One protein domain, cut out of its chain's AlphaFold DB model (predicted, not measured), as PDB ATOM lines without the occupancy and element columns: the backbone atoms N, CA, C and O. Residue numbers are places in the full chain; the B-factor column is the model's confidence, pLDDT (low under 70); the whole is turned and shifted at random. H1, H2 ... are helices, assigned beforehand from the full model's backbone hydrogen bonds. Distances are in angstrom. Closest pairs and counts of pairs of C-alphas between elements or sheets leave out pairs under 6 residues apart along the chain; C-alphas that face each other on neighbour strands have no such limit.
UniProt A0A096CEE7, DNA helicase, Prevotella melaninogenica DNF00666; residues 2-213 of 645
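This is residues 2 to 213 of the 645 residues of the protein "DNA helicase" of Prevotella melaninogenica DNF00666 (UniProt A0A096CEE7). A bundle of four helices, H2, H4, H6 and H7, makes the core, with H1 folded along H2 on one side and H9 crossing H6 and H7 on another. The short helices H3, H5 and H8 pack on ends of H2, H6 and H7, and a long stretch without a named element, residues 59 to 84, joins H3 to H4. The printed part has 212 residues with nine named helices, H1 to H9 in order, and no named strand; the class is all helix, with 148 residues in helices. It is compact, with a radius of gyration of the C-alphas of 17.1 A, and rounded, spanning 50 by 41 by 34 A.

H1, residues 2 to 20, begins with C-alpha 2 at (169.291, 222.960, 99.593) and is 27.0 A long. H2, residues 24 to 47, is 34.1 A long and has a kink of 30 degrees near residue 31. H3 is residues 51 to 58, H4 residues 85 to 97 and H5 residues 99 to 102. H6, residues 108 to 135, is the longest at 39.5 A, with C-alpha 108 at (187.775, 211.353, 128.145). H7, residues 145 to 165, measures 30.2 A, and H8 is residues 171 to 177. H9, residues 190 to 213, measures 34.6 A and ends with C-alpha 213 at (191.282, 242.678, 128.743).

H2 is the hub, touching H1, H3, H4, H6 and H7. H1 and H2 form a helical hairpin at a shallow tilt of 31 degrees, closest at the C-alphas of Ala 15 and Phe 27, 4.5 A. H3 touches residues 40 to 47 of H2, closest at Val 47 and Gly 53, C-alphas 5.1 A apart. H4 touches H6 at a shallow tilt of 23 degrees, opposite ways, with the C-alphas of Ala 87 and Arg 121 5.6 A apart. H6 touches H2 at a steep tilt of 39 degrees, opposite ways; the C-alphas of Thr 29 and Gly 135 are 4.4 A apart. H5 touches H6, closest at the C-alphas of Leu 101 and Lys 110, 5.8 A. H7 and H8 form a helical hairpin, closest at the C-alphas of Lys 164 and Thr 174, 6.1 A. H9 is about perpendicular to H7, at 79 degrees, touching it closest at the C-alphas of Phe 151 and Ile 193, 5.6 A. H1 and H9 are apart. Every O i to N i+4 pair is within hydrogen-bond range in H1, H3, H4, H6, H7, H8 and H9, and 17 of 20 in H2; H5 is too short for such a pair.

The two C-alphas farthest apart, of Glu 21 and Arg 67, are 51.9 A apart. The printed part has no cut. The links H3 to H4 and H8 to H9 are long. The mean pLDDT of the printed part is 77.6; 54 residues are under 70, among them 58 to 82, 134 to 143 and 185 to 193.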
ATOM      1  N   ASN A   2     168.855 223.399 100.945       81.81
ATOM      2  CA  ASN A   2     169.291 222.960  99.593       81.81
ATOM      3  C   ASN A   2     170.066 224.014  98.776       81.81
ATOM      4  O   ASN A   2     171.063 223.684  98.143       81.81
ATOM      5  N   GLN A   3     169.660 225.285  98.829       79.12
ATOM      6  CA  GLN A   3     170.379 226.374  98.148       79.12
ATOM      7  C   GLN A   3     171.808 226.560  98.687       79.12
ATOM      8  O   GLN A   3     172.721 226.845  97.915       79.12
ATOM      9  N   ILE A   4     172.011 226.351  99.995       86.81
ATOM     10  CA  ILE A   4     173.337 226.396 100.630       86.81
ATOM     11  C   ILE A   4     174.208 225.267 100.085       86.81
ATOM     12  O   ILE A   4     175.344 225.523  99.710       86.81
ATOM     13  N   LYS A   5     173.671 224.044  99.975       89.81
ATOM     14  CA  LYS A   5     174.392 222.882  99.426       89.81
ATOM     15  C   LYS A   5     174.802 223.087  97.965       89.81
ATOM     16  O   LYS A   5     175.954 222.843  97.624       89.81
ATOM     17  N   GLU A   6     173.902 223.585  97.119       86.12
ATOM     18  CA  GLU A   6     174.207 223.877  95.708       86.12
ATOM     19  C   GLU A   6     175.308 224.934  95.564       86.12
ATOM     20  O   GLU A   6     176.281 224.741  94.830       86.12
ATOM     21  N   ARG A   7     175.191 226.040  96.308       85.56
ATOM     22  CA  ARG A   7     176.190 227.111  96.278       85.56
ATOM     23  C   ARG A   7     177.530 226.653  96.852       85.56
ATOM     24  O   ARG A   7     178.558 226.921  96.245       85.56
ATOM     25  N   LEU A   8     177.509 225.912  97.961       92.12
ATOM     26  CA  LEU A   8     178.707 225.366  98.594       92.12
ATOM     27  C   LEU A   8     179.433 224.413  97.650       92.12
ATOM     28  O   LEU A   8     180.633 224.550  97.469       92.12
ATOM     29  N   LYS A   9     178.712 223.499  96.993       92.75
ATOM     30  CA  LYS A   9     179.314 222.588  96.018       92.75
ATOM     31  C   LYS A   9     179.992 223.349  94.882       92.75
ATOM     32  O   LYS A   9     181.103 223.008  94.499       92.75
ATOM     33  N   LYS A  10     179.339 224.387  94.357       88.00
ATOM     34  CA  LYS A  10     179.900 225.214  93.287       88.00
ATOM     35  C   LYS A  10     181.162 225.954  93.738       88.00
ATOM     36  O   LYS A  10     182.186 225.849  93.072       88.00
ATOM     37  N   ASP A  11     181.072 226.713  94.828       86.06
ATOM     38  CA  ASP A  11     182.150 227.602  95.270       86.06
ATOM     39  C   ASP A  11     183.342 226.799  95.828       86.06
ATOM     40  O   ASP A  11     184.489 227.111  95.513       86.06
ATOM     41  N   TYR A  12     183.086 225.709  96.561       93.81
ATOM     42  CA  TYR A  12     184.133 224.854  97.125       93.81
ATOM     43  C   TYR A  12     184.880 224.069  96.046       93.81
ATOM     44  O   TYR A  12     186.107 224.091  96.017       93.81
ATOM     45  N   ASN A  13     184.171 223.428  95.112       92.62
ATOM     46  CA  ASN A  13     184.825 222.676  94.036       92.62
ATOM     47  C   ASN A  13     185.631 223.598  93.110       92.62
ATOM     48  O   ASN A  13     186.699 223.228  92.628       92.62
ATOM     49  N   LEU A  14     185.158 224.830  92.895       87.38
ATOM     50  CA  LEU A  14     185.913 225.827  92.146       87.38
ATOM     51  C   LEU A  14     187.184 226.255  92.897       87.38
ATOM     52  O   LEU A  14     188.239 226.378  92.278       87.38
ATOM     53  N   ALA A  15     187.117 226.403  94.225       90.81
ATOM     54  CA  ALA A  15     188.303 226.625  95.047       90.81
ATOM     55  C   ALA A  15     189.303 225.461  94.915       90.81
ATOM     56  O   ALA A  15     190.484 225.701  94.685       90.81
ATOM     57  N   VAL A  16     188.839 224.209  94.977       91.56
ATOM     58  CA  VAL A  16     189.684 223.016  94.771       91.56
ATOM     59  C   VAL A  16     190.357 223.032  93.393       91.56
ATOM     60  O   VAL A  16     191.557 222.782  93.299       91.56
ATOM     61  N   SER A  17     189.624 223.388  92.333       89.12
ATOM     62  CA  SER A  17     190.188 223.532  90.982       89.12
ATOM     63  C   SER A  17     191.337 224.541  90.954       89.12
ATOM     64  O   SER A  17     192.429 224.212  90.497       89.12
ATOM     65  N   PHE A  18     191.120 225.744  91.493       87.88
ATOM     66  CA  PHE A  18     192.142 226.793  91.521       87.88
ATOM     67  C   PHE A  18     193.342 226.433  92.397       87.88
ATOM     68  O   PHE A  18     194.481 226.724  92.032       87.88
ATOM     69  N   PHE A  19     193.110 225.742  93.514       89.25
ATOM     70  CA  PHE A  19     194.182 225.208  94.347       89.25
ATOM     71  C   PHE A  19     195.074 224.241  93.556       89.25
ATOM     72  O   PHE A  19     196.295 224.390  93.551       89.25
ATOM     73  N   ASN A  20     194.469 223.297  92.828       87.19
ATOM     74  CA  ASN A  20     195.196 222.309  92.025       87.19
ATOM     75  C   ASN A  20     195.936 222.956  90.833       87.19
ATOM     76  O   ASN A  20     196.988 222.475  90.413       87.19
ATOM     77  N   GLU A  21     195.419 224.072  90.311       87.12
ATOM     78  CA  GLU A  21     196.067 224.899  89.280       87.12
ATOM     79  C   GLU A  21     197.177 225.817  89.831       87.12
ATOM     80  O   GLU A  21     197.862 226.483  89.053       87.12
ATOM     81  N   LYS A  22     197.393 225.829  91.155       85.25
ATOM     82  CA  LYS A  22     198.307 226.735  91.877       85.25
ATOM     83  C   LYS A  22     197.943 228.221  91.754       85.25
ATOM     84  O   LYS A  22     198.791 229.088  91.972       85.25
ATOM     85  N   ASP A  23     196.683 228.525  91.448       83.12
ATOM     86  CA  ASP A  23     196.122 229.876  91.519       83.12
ATOM     87  C   ASP A  23     195.552 230.128  92.923       83.12
ATOM     88  O   ASP A  23     194.356 229.992  93.204       83.12
ATOM     89  N   TYR A  24     196.450 230.474  93.844       85.31
ATOM     90  CA  TYR A  24     196.102 230.635  95.252       85.31
ATOM     91  C   TYR A  24     195.260 231.898  95.535       85.31
ATOM     92  O   TYR A  24     194.525 231.927  96.521       85.31
ATOM     93  N   GLU A  25     195.307 232.930  94.683       79.06
ATOM     94  CA  GLU A  25     194.475 234.135  94.847       79.06
ATOM     95  C   GLU A  25     193.006 233.836  94.516       79.06
ATOM     96  O   GLU A  25     192.098 234.143  95.303       79.06
ATOM     97  N   SER A  26     192.766 233.157  93.391       79.06
ATOM     98  CA  SER A  26     191.428 232.689  93.024       79.06
ATOM     99  C   SER A  26     190.917 231.636  94.013       79.06
ATOM    100  O   SER A  26     189.744 231.670  94.392       79.06
ATOM    101  N   PHE A  27     191.792 230.762  94.531       87.81
ATOM    102  CA  PHE A  27     191.449 229.845  95.626       87.81
ATOM    103  C   PHE A  27     190.879 230.590  96.840       87.81
ATOM    104  O   PHE A  27     189.774 230.268  97.280       87.81
ATOM    105  N   PHE A  28     191.577 231.610  97.361       84.31
ATOM    106  CA  PHE A  28     191.107 232.343  98.542       84.31
ATOM    107  C   PHE A  28     189.803 233.113  98.289       84.31
ATOM    108  O   PHE A  28     188.945 233.187  99.172       84.31
ATOM    109  N   THR A  29     189.604 233.593  97.060       77.44
ATOM    110  CA  THR A  29     188.360 234.248  96.628       77.44
ATOM    111  C   THR A  29     187.147 233.313  96.716       77.44
ATOM    112  O   THR A  29     186.065 233.740  97.126       77.44
ATOM    113  N   HIS A  30     187.318 232.034  96.373       83.88
ATOM    114  CA  HIS A  30     186.238 231.041  96.334       83.88
ATOM    115  C   HIS A  30     186.098 230.214  97.621       83.88
ATOM    116  O   HIS A  30     184.985 229.820  97.992       83.88
ATOM    117  N   ILE A  31     187.186 229.995  98.366       89.94
ATOM    118  CA  ILE A  31     187.122 229.290  99.651       89.94
ATOM    119  C   ILE A  31     186.466 230.160 100.730       89.94
ATOM    120  O   ILE A  31     185.714 229.635 101.544       89.94
ATOM    121  N   ARG A  32     186.649 231.490 100.697       86.38
ATOM    122  CA  ARG A  32     186.047 232.434 101.659       86.38
ATOM    123  C   ARG A  32     184.523 232.272 101.805       86.38
ATOM    124  O   ARG A  32     184.080 231.997 102.920       86.38
ATOM    125  N   PRO A  33     183.704 232.384 100.738       82.44
ATOM    126  CA  PRO A  33     182.260 232.166 100.855       82.44
ATOM    127  C   PRO A  33     181.915 230.718 101.233       82.44
ATOM    128  O   PRO A  33     180.908 230.481 101.901       82.44
ATOM    129  N   SER A  34     182.756 229.747 100.864       90.81
ATOM    130  CA  SER A  34     182.558 228.340 101.228       90.81
ATOM    131  C   SER A  34     182.653 228.115 102.742       90.81
ATOM    132  O   SER A  34     181.854 227.353 103.282       90.81
ATOM    133  N   ILE A  35     183.549 228.825 103.442       90.88
ATOM    134  CA  ILE A  35     183.665 228.786 104.913       90.88
ATOM    135  C   ILE A  35     182.332 229.149 105.570       90.88
ATOM    136  O   ILE A  35     181.848 228.426 106.444       90.88
ATOM    137  N   GLU A  36     181.695 230.232 105.123       88.06
ATOM    138  CA  GLU A  36     180.398 230.631 105.673       88.06
ATOM    139  C   GLU A  36     179.304 229.614 105.381       88.06
ATOM    140  O   GLU A  36     178.478 229.325 106.246       88.06
ATOM    141  N   LEU A  37     179.263 229.093 104.154       89.75
ATOM    142  CA  LEU A  37     178.244 228.135 103.742       89.75
ATOM    143  C   LEU A  37     178.371 226.820 104.521       89.75
ATOM    144  O   LEU A  37     177.348 226.225 104.857       89.75
ATOM    145  N   ILE A  38     179.594 226.408 104.873       93.94
ATOM    146  CA  ILE A  38     179.851 225.279 105.779       93.94
ATOM    147  C   ILE A  38     179.305 225.587 107.178       93.94
ATOM    148  O   ILE A  38     178.562 224.776 107.725       93.94
ATOM    149  N   CYS A  39     179.593 226.764 107.743       92.06
ATOM    150  CA  CYS A  39     179.046 227.162 109.045       92.06
ATOM    151  C   CYS A  39     177.507 227.200 109.036       92.06
ATOM    152  O   CYS A  39     176.871 226.651 109.934       92.06
ATOM    153  N   LYS A  40     176.898 227.776 107.992       90.25
ATOM    154  CA  LYS A  40     175.438 227.823 107.805       90.25
ATOM    155  C   LYS A  40     174.838 226.419 107.683       90.25
ATOM    156  O   LYS A  40     173.787 226.150 108.260       90.25
ATOM    157  N   LEU A  41     175.517 225.508 106.978       93.75
ATOM    158  CA  LEU A  41     175.124 224.102 106.889       93.75
ATOM    159  C   LEU A  41     175.143 223.426 108.267       93.75
ATOM    160  O   LEU A  41     174.169 222.768 108.609       93.75
ATOM    161  N   ILE A  42     176.210 223.612 109.054       93.44
ATOM    162  CA  ILE A  42     176.343 223.047 110.409       93.44
ATOM    163  C   ILE A  42     175.214 223.538 111.323       93.44
ATOM    164  O   ILE A  42     174.627 222.737 112.052       93.44
ATOM    165  N   ILE A  43     174.897 224.836 111.258       89.81
ATOM    166  CA  ILE A  43     173.835 225.456 112.059       89.81
ATOM    167  C   ILE A  43     172.478 224.833 111.723       89.81
ATOM    168  O   ILE A  43     171.813 224.320 112.617       89.81
ATOM    169  N   LEU A  44     172.094 224.806 110.444       90.25
ATOM    170  CA  LEU A  44     170.804 224.239 110.033       90.25
ATOM    171  C   LEU A  44     170.712 222.730 110.275       90.25
ATOM    172  O   LEU A  44     169.625 222.213 110.501       90.25
ATOM    173  N   ASP A  45     171.829 222.009 110.224       93.25
ATOM    174  CA  ASP A  45     171.840 220.568 110.468       93.25
ATOM    175  C   ASP A  45     171.631 220.222 111.952       93.25
ATOM    176  O   ASP A  45     170.919 219.269 112.261       93.25
ATOM    177  N   ASN A  46     172.197 221.018 112.866       89.62
ATOM    178  CA  ASN A  46     172.113 220.774 114.310       89.62
ATOM    179  C   ASN A  46     170.920 221.458 114.994       89.62
ATOM    180  O   ASN A  46     170.417 220.944 115.993       89.62
ATOM    181  N   VAL A  47     170.483 222.618 114.497       85.88
ATOM    182  CA  VAL A  47     169.332 223.363 115.042       85.88
ATOM    183  C   VAL A  47     168.035 222.965 114.330       85.88
ATOM    184  O   VAL A  47     167.010 222.784 114.981       85.88
ATOM    185  N   GLY A  48     168.099 222.756 113.011       86.12
ATOM    186  CA  GLY A  48     166.975 222.388 112.147       86.12
ATOM    187  C   GLY A  48     166.868 223.286 110.908       86.12
ATOM    188  O   GLY A  48     167.127 224.481 110.973       86.12
ATOM    189  N   ASP A  49     166.450 222.738 109.757       86.31
ATOM    190  CA  ASP A  49     166.069 223.531 108.567       86.31
ATOM    191  C   ASP A  49     164.611 224.008 108.700       86.31
ATOM    192  O   ASP A  49     163.743 223.669 107.896       86.31
ATOM    193  N   ASN A  50     164.334 224.724 109.788       82.00
ATOM    194  CA  ASN A  50     163.031 225.252 110.187       82.00
ATOM    195  C   ASN A  50     163.183 226.695 110.705       82.00
ATOM    196  O   ASN A  50     164.281 227.246 110.681       82.00
ATOM    197  N   GLU A  51     162.082 227.303 111.146       75.44
ATOM    198  CA  GLU A  51     162.048 228.690 111.640       75.44
ATOM    199  C   GLU A  51     163.133 228.958 112.696       75.44
ATOM    200  O   GLU A  51     163.907 229.888 112.524       75.44
ATOM    201  N   ASP A  52     163.315 228.061 113.675       73.69
ATOM    202  CA  ASP A  52     164.343 228.210 114.717       73.69
ATOM    203  C   ASP A  52     165.777 228.268 114.147       73.69
ATOM    204  O   ASP A  52     166.599 229.089 114.555       73.69
ATOM    205  N   GLY A  53     166.115 227.407 113.181       77.75
ATOM    206  CA  GLY A  53     167.445 227.422 112.567       77.75
ATOM    207  C   GLY A  53     167.700 228.649 111.695       77.75
ATOM    208  O   GLY A  53     168.817 229.173 111.691       77.75
ATOM    209  N   HIS A  54     166.680 229.129 110.979       79.19
ATOM    210  CA  HIS A  54     166.779 230.351 110.171       79.19
ATOM    211  C   HIS A  54     166.813 231.608 111.051       79.19
ATOM    212  O   HIS A  54     167.641 232.480 110.810       79.19
ATOM    213  N   ASP A  55     166.059 231.648 112.147       72.62
ATOM    214  CA  ASP A  55     166.105 232.746 113.117       72.62
ATOM    215  C   ASP A  55     167.463 232.839 113.828       72.62
ATOM    216  O   ASP A  55     167.945 233.938 114.117       72.62
ATOM    217  N   VAL A  56     168.123 231.704 114.087       74.38
ATOM    218  CA  VAL A  56     169.507 231.676 114.592       74.38
ATOM    219  C   VAL A  56     170.493 232.211 113.546       74.38
ATOM    220  O   VAL A  56     171.425 232.938 113.903       74.38
ATOM    221  N   LEU A  57     170.300 231.892 112.260       75.31
ATOM    222  CA  LEU A  57     171.114 232.442 111.169       75.31
ATOM    223  C   LEU A  57     170.904 233.943 110.969       75.31
ATOM    224  O   LEU A  57     171.851 234.638 110.601       75.31
ATOM    225  N   ASP A  58     169.693 234.432 111.212       66.56
ATOM    226  CA  ASP A  58     169.338 235.839 111.047       66.56
ATOM    227  C   ASP A  58     169.544 236.662 112.334       66.56
ATOM    228  O   ASP A  58     169.533 237.890 112.309       66.56
ATOM    229  N   GLY A  59     169.874 235.999 113.449       63.75
ATOM    230  CA  GLY A  59     170.180 236.634 114.732       63.75
ATOM    231  C   GLY A  59     168.946 237.069 115.530       63.75
ATOM    232  O   GLY A  59     169.092 237.801 116.509       63.75
ATOM    233  N   TYR A  60     167.751 236.616 115.138       53.81
ATOM    234  CA  TYR A  60     166.475 236.959 115.770       53.81
ATOM    235  C   TYR A  60     166.175 236.146 117.032       53.81
ATOM    236  O   TYR A  60     165.433 236.611 117.899       53.81
ATOM    237  N   GLN A  61     166.775 234.963 117.182       58.16
ATOM    238  CA  GLN A  61     166.506 234.072 118.308       58.16
ATOM    239  C   GLN A  61     167.786 233.753 119.082       58.16
ATOM    240  O   GLN A  61     168.812 233.387 118.512       58.16
ATOM    241  N   SER A  62     167.716 233.878 120.411       58.47
ATOM    242  CA  SER A  62     168.757 233.393 121.315       58.47
ATOM    243  C   SER A  62     168.271 232.147 122.036       58.47
ATOM    244  O   SER A  62     167.399 232.236 122.903       58.47
ATOM    245  N   ILE A  63     168.849 230.995 121.710       61.41
ATOM    246  CA  ILE A  63     168.554 229.751 122.422       61.41
ATOM    247  C   ILE A  63     169.612 229.560 123.509       61.41
ATOM    248  O   ILE A  63     170.808 229.469 123.218       61.41
ATOM    249  N   SER A  64     169.176 229.516 124.767       57.44
ATOM    250  CA  SER A  64     170.035 229.228 125.916       57.44
ATOM    251  C   SER A  64     169.821 227.808 126.433       57.44
ATOM    252  O   SER A  64     168.708 227.277 126.409       57.44
ATOM    253  N   GLY A  65     170.900 227.193 126.920       54.97
ATOM    254  CA  GLY A  65     170.833 225.916 127.623       54.97
ATOM    255  C   GLY A  65     169.931 225.973 128.867       54.97
ATOM    256  O   GLY A  65     169.739 227.025 129.481       54.97
ATOM    257  N   GLY A  66     169.337 224.829 129.225       54.84
ATOM    258  CA  GLY A  66     168.598 224.656 130.482       54.84
ATOM    259  C   GLY A  66     169.523 224.637 131.710       54.84
ATOM    260  O   GLY A  66     170.712 224.926 131.606       54.84
ATOM    261  N   ARG A  67     168.997 224.269 132.892       44.00
ATOM    262  CA  ARG A  67     169.830 224.116 134.105       44.00
ATOM    263  C   ARG A  67     170.996 223.155 133.818       44.00
ATOM    264  O   ARG A  67     170.758 222.063 133.310       44.00
ATOM    265  N   ASP A  68     172.208 223.592 134.155       46.44
ATOM    266  CA  ASP A  68     173.483 222.869 134.013       46.44
ATOM    267  C   ASP A  68     174.048 222.725 132.581       46.44
ATOM    268  O   ASP A  68     174.874 221.843 132.340       46.44
ATOM    269  N   VAL A  69     173.646 223.586 131.630       50.78
ATOM    270  CA  VAL A  69     174.187 223.610 130.255       50.78
ATOM    271  C   VAL A  69     174.579 225.033 129.827       50.78
ATOM    272  O   VAL A  69     173.709 225.882 129.649       50.78
ATOM    273  N   ASP A  70     175.871 225.275 129.585       49.69
ATOM    274  CA  ASP A  70     176.393 226.556 129.082       49.69
ATOM    275  C   ASP A  70     176.482 226.551 127.545       49.69
ATOM    276  O   ASP A  70     177.514 226.233 126.953       49.69
ATOM    277  N   TYR A  71     175.394 226.922 126.873       55.09
ATOM    278  CA  TYR A  71     175.485 227.477 125.522       55.09
ATOM    279  C   TYR A  71     174.497 228.624 125.356       55.09
ATOM    280  O   TYR A  71     173.394 228.616 125.906       55.09
ATOM    281  N   VAL A  72     174.909 229.608 124.564       53.69
ATOM    282  CA  VAL A  72     174.064 230.701 124.103       53.69
ATOM    283  C   VAL A  72     174.227 230.757 122.586       53.69
ATOM    284  O   VAL A  72     175.290 231.113 122.076       53.69
ATOM    285  N   LEU A  73     173.185 230.374 121.848       58.53
ATOM    286  CA  LEU A  73     173.103 230.591 120.403       58.53
ATOM    287  C   LEU A  73     172.814 232.074 120.160       58.53
ATOM    288  O   LEU A  73     171.685 232.462 119.898       58.53
ATOM    289  N   LYS A  74     173.822 232.923 120.359       53.44
ATOM    290  CA  LYS A  74     173.737 234.370 120.154       53.44
ATOM    291  C   LYS A  74     175.066 234.862 119.599       53.44
ATOM    292  O   LYS A  74     176.128 234.426 120.038       53.44
ATOM    293  N   ASN A  75     175.005 235.825 118.692       49.19
ATOM    294  CA  ASN A  75     176.113 236.746 118.498       49.19
ATOM    295  C   ASN A  75     176.198 237.631 119.758       49.19
ATOM    296  O   ASN A  75     175.175 238.164 120.188       49.19
ATOM    297  N   GLU A  76     177.365 237.804 120.383       45.81
ATOM    298  CA  GLU A  76     177.520 238.627 121.604       45.81
ATOM    299  C   GLU A  76     176.892 240.031 121.447       45.81
ATOM    300  O   GLU A  76     176.340 240.587 122.400       45.81
ATOM    301  N   SER A  77     176.852 240.529 120.206       48.19
ATOM    302  CA  SER A  77     176.262 241.804 119.784       48.19
ATOM    303  C   SER A  77     174.732 241.830 119.591       48.19
ATOM    304  O   SER A  77     174.170 242.919 119.491       48.19
ATOM    305  N   GLY A  78     174.038 240.683 119.549       48.94
ATOM    306  CA  GLY A  78     172.600 240.603 119.227       48.94
ATOM    307  C   GLY A  78     172.253 240.881 117.755       48.94
ATOM    308  O   GLY A  78     171.130 241.286 117.474       48.94
ATOM    309  N   ARG A  79     173.220 240.715 116.843       53.09
ATOM    310  CA  ARG A  79     173.103 240.947 115.391       53.09
ATOM    311  C   ARG A  79     173.171 239.643 114.592       53.09
ATOM    312  O   ARG A  79     173.711 238.652 115.095       53.09
ATOM    313  N   ARG A  80     172.741 239.684 113.324       59.47
ATOM    314  CA  ARG A  80     172.943 238.607 112.345       59.47
ATOM    315  C   ARG A  80     174.419 238.176 112.310       59.47
ATOM    316  O   ARG A  80     175.282 239.022 112.082       59.47
ATOM    317  N   PRO A  81     174.753 236.903 112.575       64.62
ATOM    318  CA  PRO A  81     176.130 236.430 112.491       64.62
ATOM    319  C   PRO A  81     176.590 236.337 111.028       64.62
ATOM    320  O   PRO A  81     176.026 235.580 110.239       64.62
ATOM    321  N   THR A  82     177.648 237.068 110.674       63.16
ATOM    322  CA  THR A  82     178.306 237.031 109.354       63.16
ATOM    323  C   THR A  82     179.808 236.776 109.493       63.16
ATOM    324  O   THR A  82     180.387 236.895 110.582       63.16
ATOM    325  N   GLY A  83     180.449 236.348 108.404       71.00
ATOM    326  CA  GLY A  83     181.883 236.108 108.334       71.00
ATOM    327  C   GLY A  83     182.441 235.244 109.461       71.00
ATOM    328  O   GLY A  83     181.925 234.172 109.775       71.00
ATOM    329  N   SER A  84     183.506 235.718 110.112       72.00
ATOM    330  CA  SER A  84     184.182 234.965 111.181       72.00
ATOM    331  C   SER A  84     183.307 234.725 112.426       72.00
ATOM    332  O   SER A  84     183.537 233.763 113.158       72.00
ATOM    333  N   ALA A  85     182.258 235.531 112.646       72.12
ATOM    334  CA  ALA A  85     181.332 235.339 113.765       72.12
ATOM    335  C   ALA A  85     180.464 234.078 113.594       72.12
ATOM    336  O   ALA A  85     180.090 233.451 114.591       72.12
ATOM    337  N   LEU A  86     180.212 233.643 112.349       82.12
ATOM    338  CA  LEU A  86     179.496 232.395 112.057       82.12
ATOM    339  C   LEU A  86     180.221 231.161 112.600       82.12
ATOM    340  O   LEU A  86     179.555 230.194 112.951       82.12
ATOM    341  N   ALA A  87     181.553 231.186 112.719       85.12
ATOM    342  CA  ALA A  87     182.306 230.068 113.288       85.12
ATOM    343  C   ALA A  87     181.946 229.833 114.767       85.12
ATOM    344  O   ALA A  87     181.807 228.691 115.203       85.12
ATOM    345  N   SER A  88     181.733 230.911 115.531       81.75
ATOM    346  CA  SER A  88     181.302 230.828 116.934       81.75
ATOM    347  C   SER A  88     179.866 230.306 117.052       81.75
ATOM    348  O   SER A  88     179.577 229.436 117.874       81.75
ATOM    349  N   VAL A  89     178.968 230.765 116.177       82.19
ATOM    350  CA  VAL A  89     177.574 230.293 116.163       82.19
ATOM    351  C   VAL A  89     177.484 228.833 115.717       82.19
ATOM    352  O   VAL A  89     176.772 228.057 116.349       82.19
ATOM    353  N   ALA A  90     178.255 228.418 114.709       87.44
ATOM    354  CA  ALA A  90     178.345 227.024 114.281       87.44
ATOM    355  C   ALA A  90     178.887 226.116 115.393       87.44
ATOM    356  O   ALA A  90     178.345 225.037 115.619       87.44
ATOM    357  N   GLN A  91     179.891 226.570 116.152       89.06
ATOM    358  CA  GLN A  91     180.365 225.869 117.349       89.06
ATOM    359  C   GLN A  91     179.233 225.662 118.366       89.06
ATOM    360  O   GLN A  91     179.033 224.562 118.880       89.06
ATOM    361  N   ASN A  92     178.478 226.720 118.653       84.75
ATOM    362  CA  ASN A  92     177.383 226.651 119.615       84.75
ATOM    363  C   ASN A  92     176.229 225.783 119.095       84.75
ATOM    364  O   ASN A  92     175.595 225.096 119.891       84.75
ATOM    365  N   ALA A  93     176.003 225.741 117.779       86.50
ATOM    366  CA  ALA A  93     175.041 224.838 117.157       86.50
ATOM    367  C   ALA A  93     175.454 223.369 117.323       86.50
ATOM    368  O   ALA A  93     174.616 222.545 117.677       86.50
ATOM    369  N   LEU A  94     176.744 223.045 117.187       89.19
ATOM    370  CA  LEU A  94     177.252 221.701 117.490       89.19
ATOM    371  C   LEU A  94     176.985 221.314 118.951       89.19
ATOM    372  O   LEU A  94     176.535 220.209 119.229       89.19
ATOM    373  N   PHE A  95     177.194 222.228 119.901       87.00
ATOM    374  CA  PHE A  95     176.862 221.968 121.307       87.00
ATOM    375  C   PHE A  95     175.355 221.894 121.583       87.00
ATOM    376  O   PHE A  95     174.938 221.194 122.506       87.00
ATOM    377  N   TYR A  96     174.541 222.590 120.787       84.25
ATOM    378  CA  TYR A  96     173.085 222.508 120.848       84.25
ATOM    379  C   TYR A  96     172.573 221.134 120.399       84.25
ATOM    380  O   TYR A  96     171.748 220.540 121.104       84.25
ATOM    381  N   GLY A  97     173.084 220.625 119.271       84.19
ATOM    382  CA  GLY A  97     172.761 219.297 118.743       84.19
ATOM    383  C   GLY A  97     173.314 218.162 119.611       84.19
ATOM    384  O   GLY A  97     172.658 217.137 119.778       84.19
ATOM    385  N   HIS A  98     174.465 218.392 120.252       87.06
ATOM    386  CA  HIS A  98     175.190 217.414 121.071       87.06
ATOM    387  C   HIS A  98     175.307 217.852 122.535       87.06
ATOM    388  O   HIS A  98     176.399 218.088 123.067       87.06
ATOM    389  N   ARG A  99     174.162 217.964 123.216       80.38
ATOM    390  CA  ARG A  99     174.073 218.458 124.607       80.38
ATOM    391  C   ARG A  99     174.903 217.635 125.593       80.38
ATOM    392  O   ARG A  99     175.357 218.152 126.611       80.38
ATOM    393  N   GLU A 100     175.143 216.364 125.289       82.12
ATOM    394  CA  GLU A 100     175.998 215.459 126.055       82.12
ATOM    395  C   GLU A 100     177.453 215.931 126.176       82.12
ATOM    396  O   GLU A 100     178.148 215.485 127.090       82.12
ATOM    397  N   LEU A 101     177.911 216.829 125.297       83.44
ATOM    398  CA  LEU A 101     179.245 217.432 125.344       83.44
ATOM    399  C   LEU A 101     179.341 218.597 126.341       83.44
ATOM    400  O   LEU A 101     180.444 219.056 126.626       83.44
ATOM    401  N   GLN A 102     178.220 219.062 126.899       75.19
ATOM    402  CA  GLN A 102     178.166 220.188 127.842       75.19
ATOM    403  C   GLN A 102     177.866 219.782 129.291       75.19
ATOM    404  O   GLN A 102     177.707 220.640 130.152       75.19
ATOM    405  N   GLY A 103     177.813 218.482 129.594       71.19
ATOM    406  CA  GLY A 103     177.592 218.015 130.964       71.19
ATOM    407  C   GLY A 103     178.746 218.360 131.919       71.19
ATOM    408  O   GLY A 103     179.911 218.364 131.523       71.19
ATOM    409  N   MET A 104     178.438 218.556 133.209       65.19
ATOM    410  CA  MET A 104     179.442 218.771 134.272       65.19
ATOM    411  C   MET A 104     180.495 217.653 134.365       65.19
ATOM    412  O   MET A 104     181.642 217.897 134.738       65.19
ATOM    413  N   TYR A 105     180.115 216.418 134.020       72.12
ATOM    414  CA  TYR A 105     180.990 215.249 134.046       72.12
ATOM    415  C   TYR A 105     181.087 214.636 132.650       72.12
ATOM    416  O   TYR A 105     180.192 213.924 132.200       72.12
ATOM    417  N   LEU A 106     182.201 214.913 131.974       77.19
ATOM    418  CA  LEU A 106     182.529 214.358 130.662       77.19
ATOM    419  C   LEU A 106     183.551 213.227 130.805       77.19
ATOM    420  O   LEU A 106     184.552 213.367 131.522       77.19
ATOM    421  N   ASP A 107     183.327 212.131 130.084       83.44
ATOM    422  CA  ASP A 107     184.353 211.115 129.859       83.44
ATOM    423  C   ASP A 107     185.500 211.670 128.985       83.44
ATOM    424  O   ASP A 107     185.452 212.788 128.459       83.44
ATOM    425  N   ASN A 108     186.585 210.904 128.868       80.12
ATOM    426  CA  ASN A 108     187.775 211.353 128.145       80.12
ATOM    427  C   ASN A 108     187.537 211.529 126.637       80.12
ATOM    428  O   ASN A 108     188.227 212.344 126.026       80.12
ATOM    429  N   GLU A 109     186.594 210.798 126.039       81.50
ATOM    430  CA  GLU A 109     186.265 210.935 124.618       81.50
ATOM    431  C   GLU A 109     185.498 212.233 124.380       81.50
ATOM    432  O   GLU A 109     185.948 213.072 123.604       81.50
ATOM    433  N   LYS A 110     184.444 212.493 125.158       83.69
ATOM    434  CA  LYS A 110     183.664 213.734 125.080       83.69
ATOM    435  C   LYS A 110     184.498 214.975 125.381       83.69
ATOM    436  O   LYS A 110     184.322 216.000 124.728       83.69
ATOM    437  N   LYS A 111     185.458 214.893 126.313       80.56
ATOM    438  CA  LYS A 111     186.435 215.975 126.552       80.56
ATOM    439  C   LYS A 111     187.295 216.259 125.323       80.56
ATOM    440  O   LYS A 111     187.559 217.422 125.024       80.56
ATOM    441  N   ARG A 112     187.743 215.214 124.617       80.94
ATOM    442  CA  ARG A 112     188.525 215.361 123.380       80.94
ATOM    443  C   ARG A 112     187.678 215.960 122.265       80.94
ATOM    444  O   ARG A 112     188.149 216.886 121.616       80.94
ATOM    445  N   THR A 113     186.442 215.497 122.088       86.06
ATOM    446  CA  THR A 113     185.516 216.037 121.082       86.06
ATOM    447  C   THR A 113     185.180 217.500 121.364       86.06
ATOM    448  O   THR A 113     185.298 218.323 120.462       86.06
ATOM    449  N   LYS A 114     184.876 217.861 122.621       84.81
ATOM    450  CA  LYS A 114     184.642 219.257 123.030       84.81
ATOM    451  C   LYS A 114     185.840 220.155 122.713       84.81
ATOM    452  O   LYS A 114     185.684 221.165 122.036       84.81
ATOM    453  N   LYS A 115     187.044 219.746 123.127       82.56
ATOM    454  CA  LYS A 115     188.278 220.489 122.828       82.56
ATOM    455  C   LYS A 115     188.549 220.576 121.322       82.56
ATOM    456  O   LYS A 115     189.044 221.586 120.839       82.56
ATOM    457  N   GLY A 116     188.224 219.522 120.571       84.06
ATOM    458  CA  GLY A 116     188.298 219.513 119.112       84.06
ATOM    459  C   GLY A 116     187.412 220.594 118.500       84.06
ATOM    460  O   GLY A 116     187.909 221.418 117.741       84.06
ATOM    461  N   ILE A 117     186.137 220.645 118.892       86.94
ATOM    462  CA  ILE A 117     185.171 221.657 118.439       86.94
ATOM    463  C   ILE A 117     185.694 223.084 118.701       86.94
ATOM    464  O   ILE A 117     185.690 223.914 117.792       86.94
ATOM    465  N   GLU A 118     186.214 223.351 119.902       82.88
ATOM    466  CA  GLU A 118     186.778 224.659 120.282       82.88
ATOM    467  C   GLU A 118     188.019 225.037 119.451       82.88
ATOM    468  O   GLU A 118     188.149 226.174 118.986       82.88
ATOM    469  N   ASN A 119     188.914 224.075 119.205       80.94
ATOM    470  CA  ASN A 119     190.103 224.283 118.376       80.94
ATOM    471  C   ASN A 119     189.731 224.578 116.913       80.94
ATOM    472  O   ASN A 119     190.271 225.508 116.310       80.94
ATOM    473  N   TYR A 120     188.792 223.813 116.347       86.38
ATOM    474  CA  TYR A 120     188.322 224.013 114.976       86.38
ATOM    475  C   TYR A 120     187.588 225.348 114.813       86.38
ATOM    476  O   TYR A 120     187.761 225.991 113.780       86.38
ATOM    477  N   ARG A 121     186.859 225.830 115.835       85.19
ATOM    478  CA  ARG A 121     186.315 227.201 115.842       85.19
ATOM    479  C   ARG A 121     187.432 228.230 115.664       85.19
ATOM    480  O   ARG A 121     187.327 229.087 114.793       85.19
ATOM    481  N   GLY A 122     188.484 228.162 116.485       78.00
ATOM    482  CA  GLY A 122     189.600 229.115 116.417       78.00
ATOM    483  C   GLY A 122     190.260 229.141 115.035       78.00
ATOM    484  O   GLY A 122     190.481 230.209 114.466       78.00
ATOM    485  N   ALA A 123     190.487 227.959 114.463       82.25
ATOM    486  CA  ALA A 123     191.051 227.817 113.128       82.25
ATOM    487  C   ALA A 123     190.113 228.316 112.010       82.25
ATOM    488  O   ALA A 123     190.587 229.004 111.112       82.25
ATOM    489  N   LEU A 124     188.798 228.057 112.077       85.12
ATOM    490  CA  LEU A 124     187.815 228.590 111.117       85.12
ATOM    491  C   LEU A 124     187.783 230.118 111.117       85.12
ATOM    492  O   LEU A 124     187.796 230.729 110.051       85.12
ATOM    493  N   THR A 125     187.766 230.735 112.300       81.69
ATOM    494  CA  THR A 125     187.799 232.197 112.453       81.69
ATOM    495  C   THR A 125     189.038 232.777 111.775       81.69
ATOM    496  O   THR A 125     188.928 233.722 110.995       81.69
ATOM    497  N   GLN A 126     190.207 232.185 112.033       80.38
ATOM    498  CA  GLN A 126     191.472 232.655 111.476       80.38
ATOM    499  C   GLN A 126     191.556 232.436 109.962       80.38
ATOM    500  O   GLN A 126     191.969 233.337 109.236       80.38
ATOM    501  N   LEU A 127     191.121 231.273 109.470       84.25
ATOM    502  CA  LEU A 127     191.070 230.972 108.040       84.25
ATOM    503  C   LEU A 127     190.116 231.897 107.294       84.25
ATOM    504  O   LEU A 127     190.443 232.333 106.196       84.25
ATOM    505  N   TYR A 128     188.971 232.235 107.892       83.12
ATOM    506  CA  TYR A 128     188.066 233.221 107.316       83.12
ATOM    507  C   TYR A 128     188.745 234.586 107.203       83.12
ATOM    508  O   TYR A 128     188.728 235.185 106.132       83.12
ATOM    509  N   SER A 129     189.378 235.064 108.281       77.50
ATOM    510  CA  SER A 129     190.105 236.338 108.272       77.50
ATOM    511  C   SER A 129     191.196 236.361 107.203       77.50
ATOM    512  O   SER A 129     191.255 237.303 106.421       77.50
ATOM    513  N   VAL A 130     191.994 235.297 107.094       77.50
ATOM    514  CA  VAL A 130     193.063 235.186 106.092       77.50
ATOM    515  C   VAL A 130     192.509 235.094 104.671       77.50
ATOM    516  O   VAL A 130     192.995 235.789 103.782       77.50
ATOM    517  N   ALA A 131     191.473 234.289 104.439       78.94
ATOM    518  CA  ALA A 131     190.831 234.190 103.132       78.94
ATOM    519  C   ALA A 131     190.188 235.520 102.718       78.94
ATOM    520  O   ALA A 131     190.229 235.885 101.546       78.94
ATOM    521  N   SER A 132     189.652 236.273 103.682       70.44
ATOM    522  CA  SER A 132     189.180 237.636 103.459       70.44
ATOM    523  C   SER A 132     190.334 238.567 103.102       70.44
ATOM    524  O   SER A 132     190.259 239.246 102.088       70.44
ATOM    525  N   GLU A 133     191.434 238.549 103.856       70.25
ATOM    526  CA  GLU A 133     192.591 239.414 103.614       70.25
ATOM    527  C   GLU A 133     193.303 239.136 102.282       70.25
ATOM    528  O   GLU A 133     193.748 240.073 101.608       70.25
ATOM    529  N   LEU A 134     193.453 237.868 101.904       67.88
ATOM    530  CA  LEU A 134     194.145 237.452 100.685       67.88
ATOM    531  C   LEU A 134     193.230 237.515  99.459       67.88
ATOM    532  O   LEU A 134     193.684 237.939  98.399       67.88
ATOM    533  N   GLY A 135     191.941 237.196  99.614       54.84
ATOM    534  CA  GLY A 135     190.943 237.288  98.545       54.84
ATOM    535  C   GLY A 135     190.669 238.722  98.073       54.84
ATOM    536  O   GLY A 135     190.318 238.924  96.916       54.84
ATOM    537  N   SER A 136     190.877 239.741  98.920       49.25
ATOM    538  CA  SER A 136     190.788 241.161  98.528       49.25
ATOM    539  C   SER A 136     192.134 241.812  98.168       49.25
ATOM    540  O   SER A 136     192.221 243.039  98.091       49.25
ATOM    541  N   HIS A 137     193.204 241.026  97.965       48.91
ATOM    542  CA  HIS A 137     194.589 241.501  97.788       48.91
ATOM    543  C   HIS A 137     195.015 242.511  98.874       48.91
ATOM    544  O   HIS A 137     195.700 243.506  98.605       48.91
ATOM    545  N   THR A 138     194.567 242.307 100.119       42.91
ATOM    546  CA  THR A 138     194.789 243.200 101.272       42.91
ATOM    547  C   THR A 138     195.918 242.789 102.214       42.91
ATOM    548  O   THR A 138     196.443 243.666 102.897       42.91
ATOM    549  N   GLY A 139     196.337 241.522 102.199       41.94
ATOM    550  CA  GLY A 139     197.269 240.955 103.178       41.94
ATOM    551  C   GLY A 139     198.724 241.438 103.081       41.94
ATOM    552  O   GLY A 139     199.271 241.617 101.995       41.94
ATOM    553  N   ASN A 140     199.362 241.594 104.246       44.84
ATOM    554  CA  ASN A 140     200.800 241.846 104.424       44.84
ATOM    555  C   ASN A 140     201.437 240.694 105.232       44.84
ATOM    556  O   ASN A 140     202.161 240.904 106.205       44.84
ATOM    557  N   SER A 141     201.066 239.462 104.879       53.16
ATOM    558  CA  SER A 141     201.536 238.241 105.535       53.16
ATOM    559  C   SER A 141     203.011 237.986 105.204       53.16
ATOM    560  O   SER A 141     203.398 238.016 104.038       53.16
ATOM    561  N   GLN A 142     203.832 237.684 106.217       54.41
ATOM    562  CA  GLN A 142     205.209 237.196 106.019       54.41
ATOM    563  C   GLN A 142     205.253 235.744 105.501       54.41
ATOM    564  O   GLN A 142     206.305 235.278 105.060       54.41
ATOM    565  N   LEU A 143     204.123 235.029 105.552       65.31
ATOM    566  CA  LEU A 143     203.951 233.672 105.039       65.31
ATOM    567  C   LEU A 143     203.579 233.692 103.553       65.31
ATOM    568  O   LEU A 143     202.790 234.534 103.113       65.31
ATOM    569  N   SER A 144     204.105 232.726 102.797       76.50
ATOM    570  CA  SER A 144     203.790 232.562 101.374       76.50
ATOM    571  C   SER A 144     202.297 232.250 101.166       76.50
ATOM    572  O   SER A 144     201.646 231.666 102.040       76.50
ATOM    573  N   LEU A 145     201.736 232.644 100.014       79.75
ATOM    574  CA  LEU A 145     200.350 232.301  99.653       79.75
ATOM    575  C   LEU A 145     200.154 230.780  99.563       79.75
ATOM    576  O   LEU A 145     199.125 230.262  99.986       79.75
ATOM    577  N   GLU A 146     201.164 230.078  99.055       82.94
ATOM    578  CA  GLU A 146     201.178 228.626  98.889       82.94
ATOM    579  C   GLU A 146     201.097 227.893 100.232       82.94
ATOM    580  O   GLU A 146     200.232 227.042 100.419       82.94
ATOM    581  N   SER A 147     201.927 228.261 101.214       79.81
ATOM    582  CA  SER A 147     201.914 227.615 102.534       79.81
ATOM    583  C   SER A 147     200.580 227.847 103.261       79.81
ATOM    584  O   SER A 147     200.089 226.959 103.959       79.81
ATOM    585  N   GLN A 148     199.951 229.013 103.069       83.31
ATOM    586  CA  GLN A 148     198.629 229.314 103.631       83.31
ATOM    587  C   GLN A 148     197.509 228.538 102.933       83.31
ATOM    588  O   GLN A 148     196.607 228.030 103.598       83.31
ATOM    589  N   ALA A 149     197.571 228.410 101.606       86.25
ATOM    590  CA  ALA A 149     196.620 227.604 100.851       86.25
ATOM    591  C   ALA A 149     196.730 226.123 101.242       86.25
ATOM    592  O   ALA A 149     195.714 225.480 101.498       86.25
ATOM    593  N   ASN A 150     197.956 225.606 101.383       84.88
ATOM    594  CA  ASN A 150     198.226 224.233 101.818       84.88
ATOM    595  C   ASN A 150     197.672 223.950 103.219       84.88
ATOM    596  O   ASN A 150     197.046 222.913 103.437       84.88
ATOM    597  N   PHE A 151     197.851 224.884 104.160       85.69
ATOM    598  CA  PHE A 151     197.254 224.783 105.492       85.69
ATOM    599  C   PHE A 151     195.718 224.774 105.428       85.69
ATOM    600  O   PHE A 151     195.083 223.957 106.090       85.69
ATOM    601  N   CYS A 152     195.118 225.640 104.605       88.25
ATOM    602  CA  CYS A 152     193.667 225.711 104.412       88.25
ATOM    603  C   CYS A 152     193.093 224.405 103.830       88.25
ATOM    604  O   CYS A 152     192.100 223.884 104.338       88.25
ATOM    605  N   ALA A 153     193.749 223.833 102.817       89.06
ATOM    606  CA  ALA A 153     193.366 222.553 102.225       89.06
ATOM    607  C   ALA A 153     193.412 221.412 103.258       89.06
ATOM    608  O   ALA A 153     192.400 220.750 103.499       89.06
ATOM    609  N   ALA A 154     194.550 221.252 103.946       87.12
ATOM    610  CA  ALA A 154     194.727 220.239 104.987       87.12
ATOM    611  C   ALA A 154     193.739 220.413 106.156       87.12
ATOM    612  O   ALA A 154     193.259 219.436 106.738       87.12
ATOM    613  N   PHE A 155     193.401 221.661 106.492       91.06
ATOM    614  CA  PHE A 155     192.401 221.967 107.504       91.06
ATOM    615  C   PHE A 155     191.023 221.405 107.137       91.06
ATOM    616  O   PHE A 155     190.412 220.747 107.979       91.06
ATOM    617  N   PHE A 156     190.527 221.643 105.916       91.44
ATOM    618  CA  PHE A 156     189.186 221.195 105.527       91.44
ATOM    619  C   PHE A 156     189.073 219.677 105.443       91.44
ATOM    620  O   PHE A 156     188.074 219.128 105.905       91.44
ATOM    621  N   GLU A 157     190.106 218.999 104.942       88.44
ATOM    622  CA  GLU A 157     190.154 217.533 104.939       88.44
ATOM    623  C   GLU A 157     190.061 216.972 106.363       88.44
ATOM    624  O   GLU A 157     189.206 216.131 106.654       88.44
ATOM    625  N   GLY A 158     190.874 217.503 107.283       88.50
ATOM    626  CA  GLY A 158     190.838 217.099 108.687       88.50
ATOM    627  C   GLY A 158     189.535 217.481 109.393       88.50
ATOM    628  O   GLY A 158     189.047 216.735 110.239       88.50
ATOM    629  N   TYR A 159     188.948 218.632 109.061       92.81
ATOM    630  CA  TYR A 159     187.714 219.101 109.687       92.81
ATOM    631  C   TYR A 159     186.505 218.259 109.273       92.81
ATOM    632  O   TYR A 159     185.706 217.867 110.125       92.81
ATOM    633  N   PHE A 160     186.385 217.923 107.987       93.62
ATOM    634  CA  PHE A 160     185.311 217.052 107.508       93.62
ATOM    635  C   PHE A 160     185.433 215.638 108.079       93.62
ATOM    636  O   PHE A 160     184.419 215.062 108.487       93.62
ATOM    637  N   ASP A 161     186.653 215.105 108.196       90.50
ATOM    638  CA  ASP A 161     186.886 213.821 108.861       90.50
ATOM    639  C   ASP A 161     186.542 213.872 110.359       90.50
ATOM    640  O   ASP A 161     185.874 212.973 110.877       90.50
ATOM    641  N   PHE A 162     186.895 214.960 111.051       92.44
ATOM    642  CA  PHE A 162     186.540 215.170 112.455       92.44
ATOM    643  C   PHE A 162     185.019 215.194 112.672       92.44
ATOM    644  O   PHE A 162     184.520 214.495 113.562       92.44
ATOM    645  N   LEU A 163     184.279 215.954 111.855       92.00
ATOM    646  CA  LEU A 163     182.816 216.042 111.929       92.00
ATOM    647  C   LEU A 163     182.159 214.676 111.685       92.00
ATOM    648  O   LEU A 163     181.242 214.287 112.410       92.00
ATOM    649  N   LYS A 164     182.662 213.929 110.698       91.38
ATOM    650  CA  LYS A 164     182.180 212.590 110.345       91.38
ATOM    651  C   LYS A 164     182.463 211.561 111.438       91.38
ATOM    652  O   LYS A 164     181.551 210.861 111.874       91.38
ATOM    653  N   THR A 165     183.708 211.476 111.902       90.44
ATOM    654  CA  THR A 165     184.154 210.476 112.882       90.44
ATOM    655  C   THR A 165     183.444 210.639 114.224       90.44
ATOM    656  O   THR A 165     183.066 209.648 114.848       90.44
ATOM    657  N   ASN A 166     183.191 211.882 114.643       90.00
ATOM    658  CA  ASN A 166     182.483 212.180 115.889       90.00
ATOM    659  C   ASN A 166     180.951 212.222 115.730       90.00
ATOM    660  O   ASN A 166     180.264 212.488 116.713       90.00
ATOM    661  N   ARG A 167     180.412 211.948 114.530       90.50
ATOM    662  CA  ARG A 167     178.968 211.986 114.215       90.50
ATOM    663  C   ARG A 167     178.305 213.307 114.619       90.50
ATOM    664  O   ARG A 167     177.230 213.311 115.207       90.50
ATOM    665  N   LEU A 168     178.979 214.412 114.300       91.50
ATOM    666  CA  LEU A 168     178.566 215.773 114.657       91.50
ATOM    667  C   LEU A 168     177.565 216.403 113.669       91.50
ATOM    668  O   LEU A 168     177.153 217.550 113.829       91.50
ATOM    669  N   LEU A 169     177.241 215.675 112.600       93.06
ATOM    670  CA  LEU A 169     176.288 216.056 111.564       93.06
ATOM    671  C   LEU A 169     175.418 214.852 111.198       93.06
ATOM    672  O   LEU A 169     175.814 213.701 111.395       93.06
ATOM    673  N   SER A 170     174.252 215.124 110.619       92.12
ATOM    674  CA  SER A 170     173.364 214.121 110.045       92.12
ATOM    675  C   SER A 170     174.030 213.372 108.888       92.12
ATOM    676  O   SER A 170     174.823 213.939 108.128       92.12
ATOM    677  N   ASP A 171     173.627 212.117 108.674       90.00
ATOM    678  CA  ASP A 171     174.146 211.279 107.583       90.00
ATOM    679  C   ASP A 171     174.008 211.954 106.205       90.00
ATOM    680  O   ASP A 171     174.873 211.809 105.341       90.00
ATOM    681  N   ILE A 172     172.945 212.744 106.005       90.25
ATOM    682  CA  ILE A 172     172.690 213.485 104.762       90.25
ATOM    683  C   ILE A 172     173.759 214.563 104.548       90.25
ATOM    684  O   ILE A 172     174.273 214.722 103.437       90.25
ATOM    685  N   SER A 173     174.085 215.329 105.589       91.88
ATOM    686  CA  SER A 173     175.082 216.400 105.511       91.88
ATOM    687  C   SER A 173     176.503 215.842 105.451       91.88
ATOM    688  O   SER A 173     177.309 216.326 104.657       91.88
ATOM    689  N   THR A 174     176.795 214.758 106.172       91.38
ATOM    690  CA  THR A 174     178.074 214.039 106.077       91.38
ATOM    691  C   THR A 174     178.299 213.433 104.689       91.38
ATOM    692  O   THR A 174     179.403 213.537 104.147       91.38
ATOM    693  N   HIS A 175     177.268 212.834 104.083       91.75
ATOM    694  CA  HIS A 175     177.344 212.316 102.715       91.75
ATOM    695  C   HIS A 175     177.555 213.444 101.700       91.75
ATOM    696  O   HIS A 175     178.343 213.293 100.771       91.75
ATOM    697  N   PHE A 176     176.877 214.583 101.877       94.44
ATOM    698  CA  PHE A 176     177.074 215.757 101.028       94.44
ATOM    699  C   PHE A 176     178.520 216.276 101.088       94.44
ATOM    700  O   PHE A 176     179.134 216.436 100.038       94.44
ATOM    701  N   LEU A 177     179.081 216.476 102.290       91.75
ATOM    702  CA  LEU A 177     180.467 216.942 102.452       91.75
ATOM    703  C   LEU A 177     181.484 215.944 101.886       91.75
ATOM    704  O   LEU A 177     182.463 216.349 101.273       91.75
ATOM    705  N   SER A 178     181.218 214.639 102.018       89.06
ATOM    706  CA  SER A 178     182.055 213.585 101.421       89.06
ATOM    707  C   SER A 178     181.997 213.555  99.884       89.06
ATOM    708  O   SER A 178     182.793 212.854  99.268       89.06
ATOM    709  N   GLY A 179     181.037 214.252  99.266       89.25
ATOM    710  CA  GLY A 179     180.872 214.356  97.815       89.25
ATOM    711  C   GLY A 179     181.443 215.637  97.199       89.25
ATOM    712  O   GLY A 179     181.188 215.886  96.019       89.25
ATOM    713  N   LEU A 180     182.139 216.464  97.986       92.62
ATOM    714  CA  LEU A 180     182.912 217.608  97.499       92.62
ATOM    715  C   LEU A 180     184.252 217.141  96.909       92.62
ATOM    716  O   LEU A 180     184.731 216.053  97.233       92.62
ATOM    717  N   ASP A 181     184.845 217.958  96.037       92.19
ATOM    718  CA  ASP A 181     186.128 217.620  95.410       92.19
ATOM    719  C   ASP A 181     187.273 217.650  96.442       92.19
ATOM    720  O   ASP A 181     187.237 218.419  97.402       92.19
ATOM    721  N   ALA A 182     188.293 216.810  96.248       87.88
ATOM    722  CA  ALA A 182     189.463 216.728  97.126       87.88
ATOM    723  C   ALA A 182     190.653 217.517  96.559       87.88
ATOM    724  O   ALA A 182     190.824 217.611  95.339       87.88
ATOM    725  N   PHE A 183     191.501 218.049  97.440       87.94
ATOM    726  CA  PHE A 183     192.701 218.782  97.043       87.94
ATOM    727  C   PHE A 183     193.795 217.813  96.560       87.94
ATOM    728  O   PHE A 183     194.003 216.749  97.139       87.94
ATOM    729  N   SER A 184     194.514 218.154  95.483       78.69
ATOM    730  CA  SER A 184     195.620 217.324  94.990       78.69
ATOM    731  C   SER A 184     196.867 217.546  95.850       78.69
ATOM    732  O   SER A 184     197.539 218.571  95.735       78.69
ATOM    733  N   SER A 185     197.176 216.593  96.726       59.81
ATOM    734  CA  SER A 185     198.277 216.695  97.684       59.81
ATOM    735  C   SER A 185     199.621 216.244  97.088       59.81
ATOM    736  O   SER A 185     200.081 215.128  97.348       59.81
ATOM    737  N   ASP A 186     200.292 217.104  96.320       55.69
ATOM    738  CA  ASP A 186     201.719 216.922  96.027       55.69
ATOM    739  C   ASP A 186     202.535 217.357  97.259       55.69
ATOM    740  O   ASP A 186     202.849 218.528  97.432       55.69
ATOM    741  N   ASN A 187     202.818 216.395  98.151       52.31
ATOM    742  CA  ASN A 187     203.620 216.508  99.380       52.31
ATOM    743  C   ASN A 187     203.446 217.821 100.165       52.31
ATOM    744  O   ASN A 187     204.307 218.701 100.131       52.31
ATOM    745  N   TYR A 188     202.381 217.889 100.968       62.28
ATOM    746  CA  TYR A 188     202.276 218.816 102.096       62.28
ATOM    747  C   TYR A 188     203.607 218.885 102.860       62.28
ATOM    748  O   TYR A 188     204.000 217.917 103.517       62.28
ATOM    749  N   ASN A 189     204.316 220.013 102.783       65.94
ATOM    750  CA  ASN A 189     205.507 220.213 103.598       65.94
ATOM    751  C   ASN A 189     205.058 220.352 105.063       65.94
ATOM    752  O   ASN A 189     204.591 221.413 105.480       65.94
ATOM    753  N   GLN A 190     205.150 219.258 105.827       65.94
ATOM    754  CA  GLN A 190     204.685 219.203 107.215       65.94
ATOM    755  C   GLN A 190     205.338 220.285 108.080       65.94
ATOM    756  O   GLN A 190     204.647 220.886 108.896       65.94
ATOM    757  N   GLU A 191     206.614 220.608 107.854       67.00
ATOM    758  CA  GLU A 191     207.304 221.666 108.601       67.00
ATOM    759  C   GLU A 191     206.722 223.059 108.314       67.00
ATOM    760  O   GLU A 191     206.602 223.883 109.222       67.00
ATOM    761  N   GLU A 192     206.311 223.333 107.072       67.56
ATOM    762  CA  GLU A 192     205.657 224.599 106.719       67.56
ATOM    763  C   GLU A 192     204.245 224.695 107.289       67.56
ATOM    764  O   GLU A 192     203.864 225.748 107.797       67.56
ATOM    765  N   ILE A 193     203.484 223.602 107.260       68.88
ATOM    766  CA  ILE A 193     202.145 223.544 107.857       68.88
ATOM    767  C   ILE A 193     202.231 223.749 109.370       68.88
ATOM    768  O   ILE A 193     201.457 224.529 109.922       68.88
ATOM    769  N   GLU A 194     203.189 223.107 110.042       73.75
ATOM    770  CA  GLU A 194     203.427 223.271 111.480       73.75
ATOM    771  C   GLU A 194     203.830 224.718 111.816       73.75
ATOM    772  O   GLU A 194     203.404 225.274 112.830       73.75
ATOM    773  N   LYS A 195     204.601 225.366 110.934       75.88
ATOM    774  CA  LYS A 195     204.988 226.772 111.076       75.88
ATOM    775  C   LYS A 195     203.790 227.716 110.938       75.88
ATOM    776  O   LYS A 195     203.592 228.553 111.817       75.88
ATOM    777  N   VAL A 196     202.975 227.557 109.890       73.75
ATOM    778  CA  VAL A 196     201.737 228.340 109.695       73.75
ATOM    779  C   VAL A 196     200.791 228.122 110.876       73.75
ATOM    780  O   VAL A 196     200.276 229.081 111.447       73.75
ATOM    781  N   ARG A 197     200.636 226.869 111.312       74.19
ATOM    782  CA  ARG A 197     199.841 226.503 112.485       74.19
ATOM    783  C   ARG A 197     200.332 227.202 113.750       74.19
ATOM    784  O   ARG A 197     199.518 227.765 114.473       74.19
ATOM    785  N   SER A 198     201.639 227.204 114.012       75.69
ATOM    786  CA  SER A 198     202.217 227.870 115.185       75.69
ATOM    787  C   SER A 198     201.991 229.385 115.160       75.69
ATOM    788  O   SER A 198     201.708 229.982 116.199       75.69
ATOM    789  N   GLU A 199     202.085 230.019 113.990       75.12
ATOM    790  CA  GLU A 199     201.779 231.446 113.838       75.12
ATOM    791  C   GLU A 199     200.290 231.738 114.061       75.12
ATOM    792  O   GLU A 199     199.955 232.704 114.749       75.12
ATOM    793  N   TYR A 200     199.396 230.873 113.576       72.81
ATOM    794  CA  TYR A 200     197.955 231.004 113.801       72.81
ATOM    795  C   TYR A 200     197.602 230.799 115.278       72.81
ATOM    796  O   TYR A 200     196.838 231.578 115.838       72.81
ATOM    797  N   GLU A 201     198.196 229.803 115.938       73.62
ATOM    798  CA  GLU A 201     198.002 229.556 117.371       73.62
ATOM    799  C   GLU A 201     198.472 230.747 118.222       73.62
ATOM    800  O   GLU A 201     197.776 231.135 119.161       73.62
ATOM    801  N   LYS A 202     199.597 231.385 117.868       75.06
ATOM    802  CA  LYS A 202     200.048 232.627 118.522       75.06
ATOM    803  C   LYS A 202     199.065 233.775 118.307       75.06
ATOM    804  O   LYS A 202     198.710 234.450 119.270       75.06
ATOM    805  N   ALA A 203     198.596 233.977 117.075       67.00
ATOM    806  CA  ALA A 203     197.638 235.033 116.755       67.00
ATOM    807  C   ALA A 203     196.308 234.856 117.511       67.00
ATOM    808  O   ALA A 203     195.754 235.829 118.027       67.00
ATOM    809  N   ILE A 204     195.828 233.613 117.634       67.31
ATOM    810  CA  ILE A 204     194.636 233.272 118.420       67.31
ATOM    811  C   ILE A 204     194.869 233.595 119.903       67.31
ATOM    812  O   ILE A 204     194.062 234.302 120.500       67.31
ATOM    813  N   GLN A 205     195.998 233.171 120.486       71.12
ATOM    814  CA  GLN A 205     196.316 233.446 121.895       71.12
ATOM    815  C   GLN A 205     196.418 234.944 122.206       71.12
ATOM    816  O   GLN A 205     195.906 235.402 123.226       71.12
ATOM    817  N   GLU A 206     197.062 235.725 121.336       70.94
ATOM    818  CA  GLU A 206     197.150 237.181 121.497       70.94
ATOM    819  C   GLU A 206     195.775 237.853 121.413       70.94
ATOM    820  O   GLU A 206     195.502 238.818 122.136       70.94
ATOM    821  N   ARG A 207     194.902 237.356 120.530       63.44
ATOM    822  CA  ARG A 207     193.536 237.856 120.383       63.44
ATOM    823  C   ARG A 207     192.692 237.536 121.614       63.44
ATOM    824  O   ARG A 207     192.036 238.442 122.122       63.44
ATOM    825  N   ASP A 208     192.757 236.307 122.114       63.38
ATOM    826  CA  ASP A 208     192.020 235.877 123.305       63.38
ATOM    827  C   ASP A 208     192.443 236.698 124.538       63.38
ATOM    828  O   ASP A 208     191.594 237.229 125.253       63.38
ATOM    829  N   GLN A 209     193.748 236.934 124.727       68.81
ATOM    830  CA  GLN A 209     194.255 237.796 125.807       68.81
ATOM    831  C   GLN A 209     193.766 239.249 125.695       68.81
ATOM    832  O   GLN A 209     193.458 239.892 126.703       68.81
ATOM    833  N   LYS A 210     193.697 239.795 124.474       67.56
ATOM    834  CA  LYS A 210     193.151 241.142 124.243       67.56
ATOM    835  C   LYS A 210     191.653 241.198 124.523       67.56
ATOM    836  O   LYS A 210     191.199 242.186 125.096       67.56
ATOM    837  N   GLN A 211     190.905 240.161 124.149       58.25
ATOM    838  CA  GLN A 211     189.469 240.083 124.398       58.25
ATOM    839  C   GLN A 211     189.167 240.033 125.901       58.25
ATOM    840  O   GLN A 211     188.358 240.825 126.379       58.25
ATOM    841  N   GLU A 212     189.902 239.226 126.674       64.69
ATOM    842  CA  GLU A 212     189.771 239.196 128.140       64.69
ATOM    843  C   GLU A 212     190.018 240.573 128.782       64.69
ATOM    844  O   GLU A 212     189.334 240.975 129.731       64.69
ATOM    845  N   LEU A 213     190.990 241.330 128.260       68.44
ATOM    846  CA  LEU A 213     191.282 242.678 128.743       68.44
ATOM    847  C   LEU A 213     190.135 243.657 128.437       68.44
ATOM    848  O   LEU A 213     189.794 244.483 129.288       68.44
TER     849      LEU A 213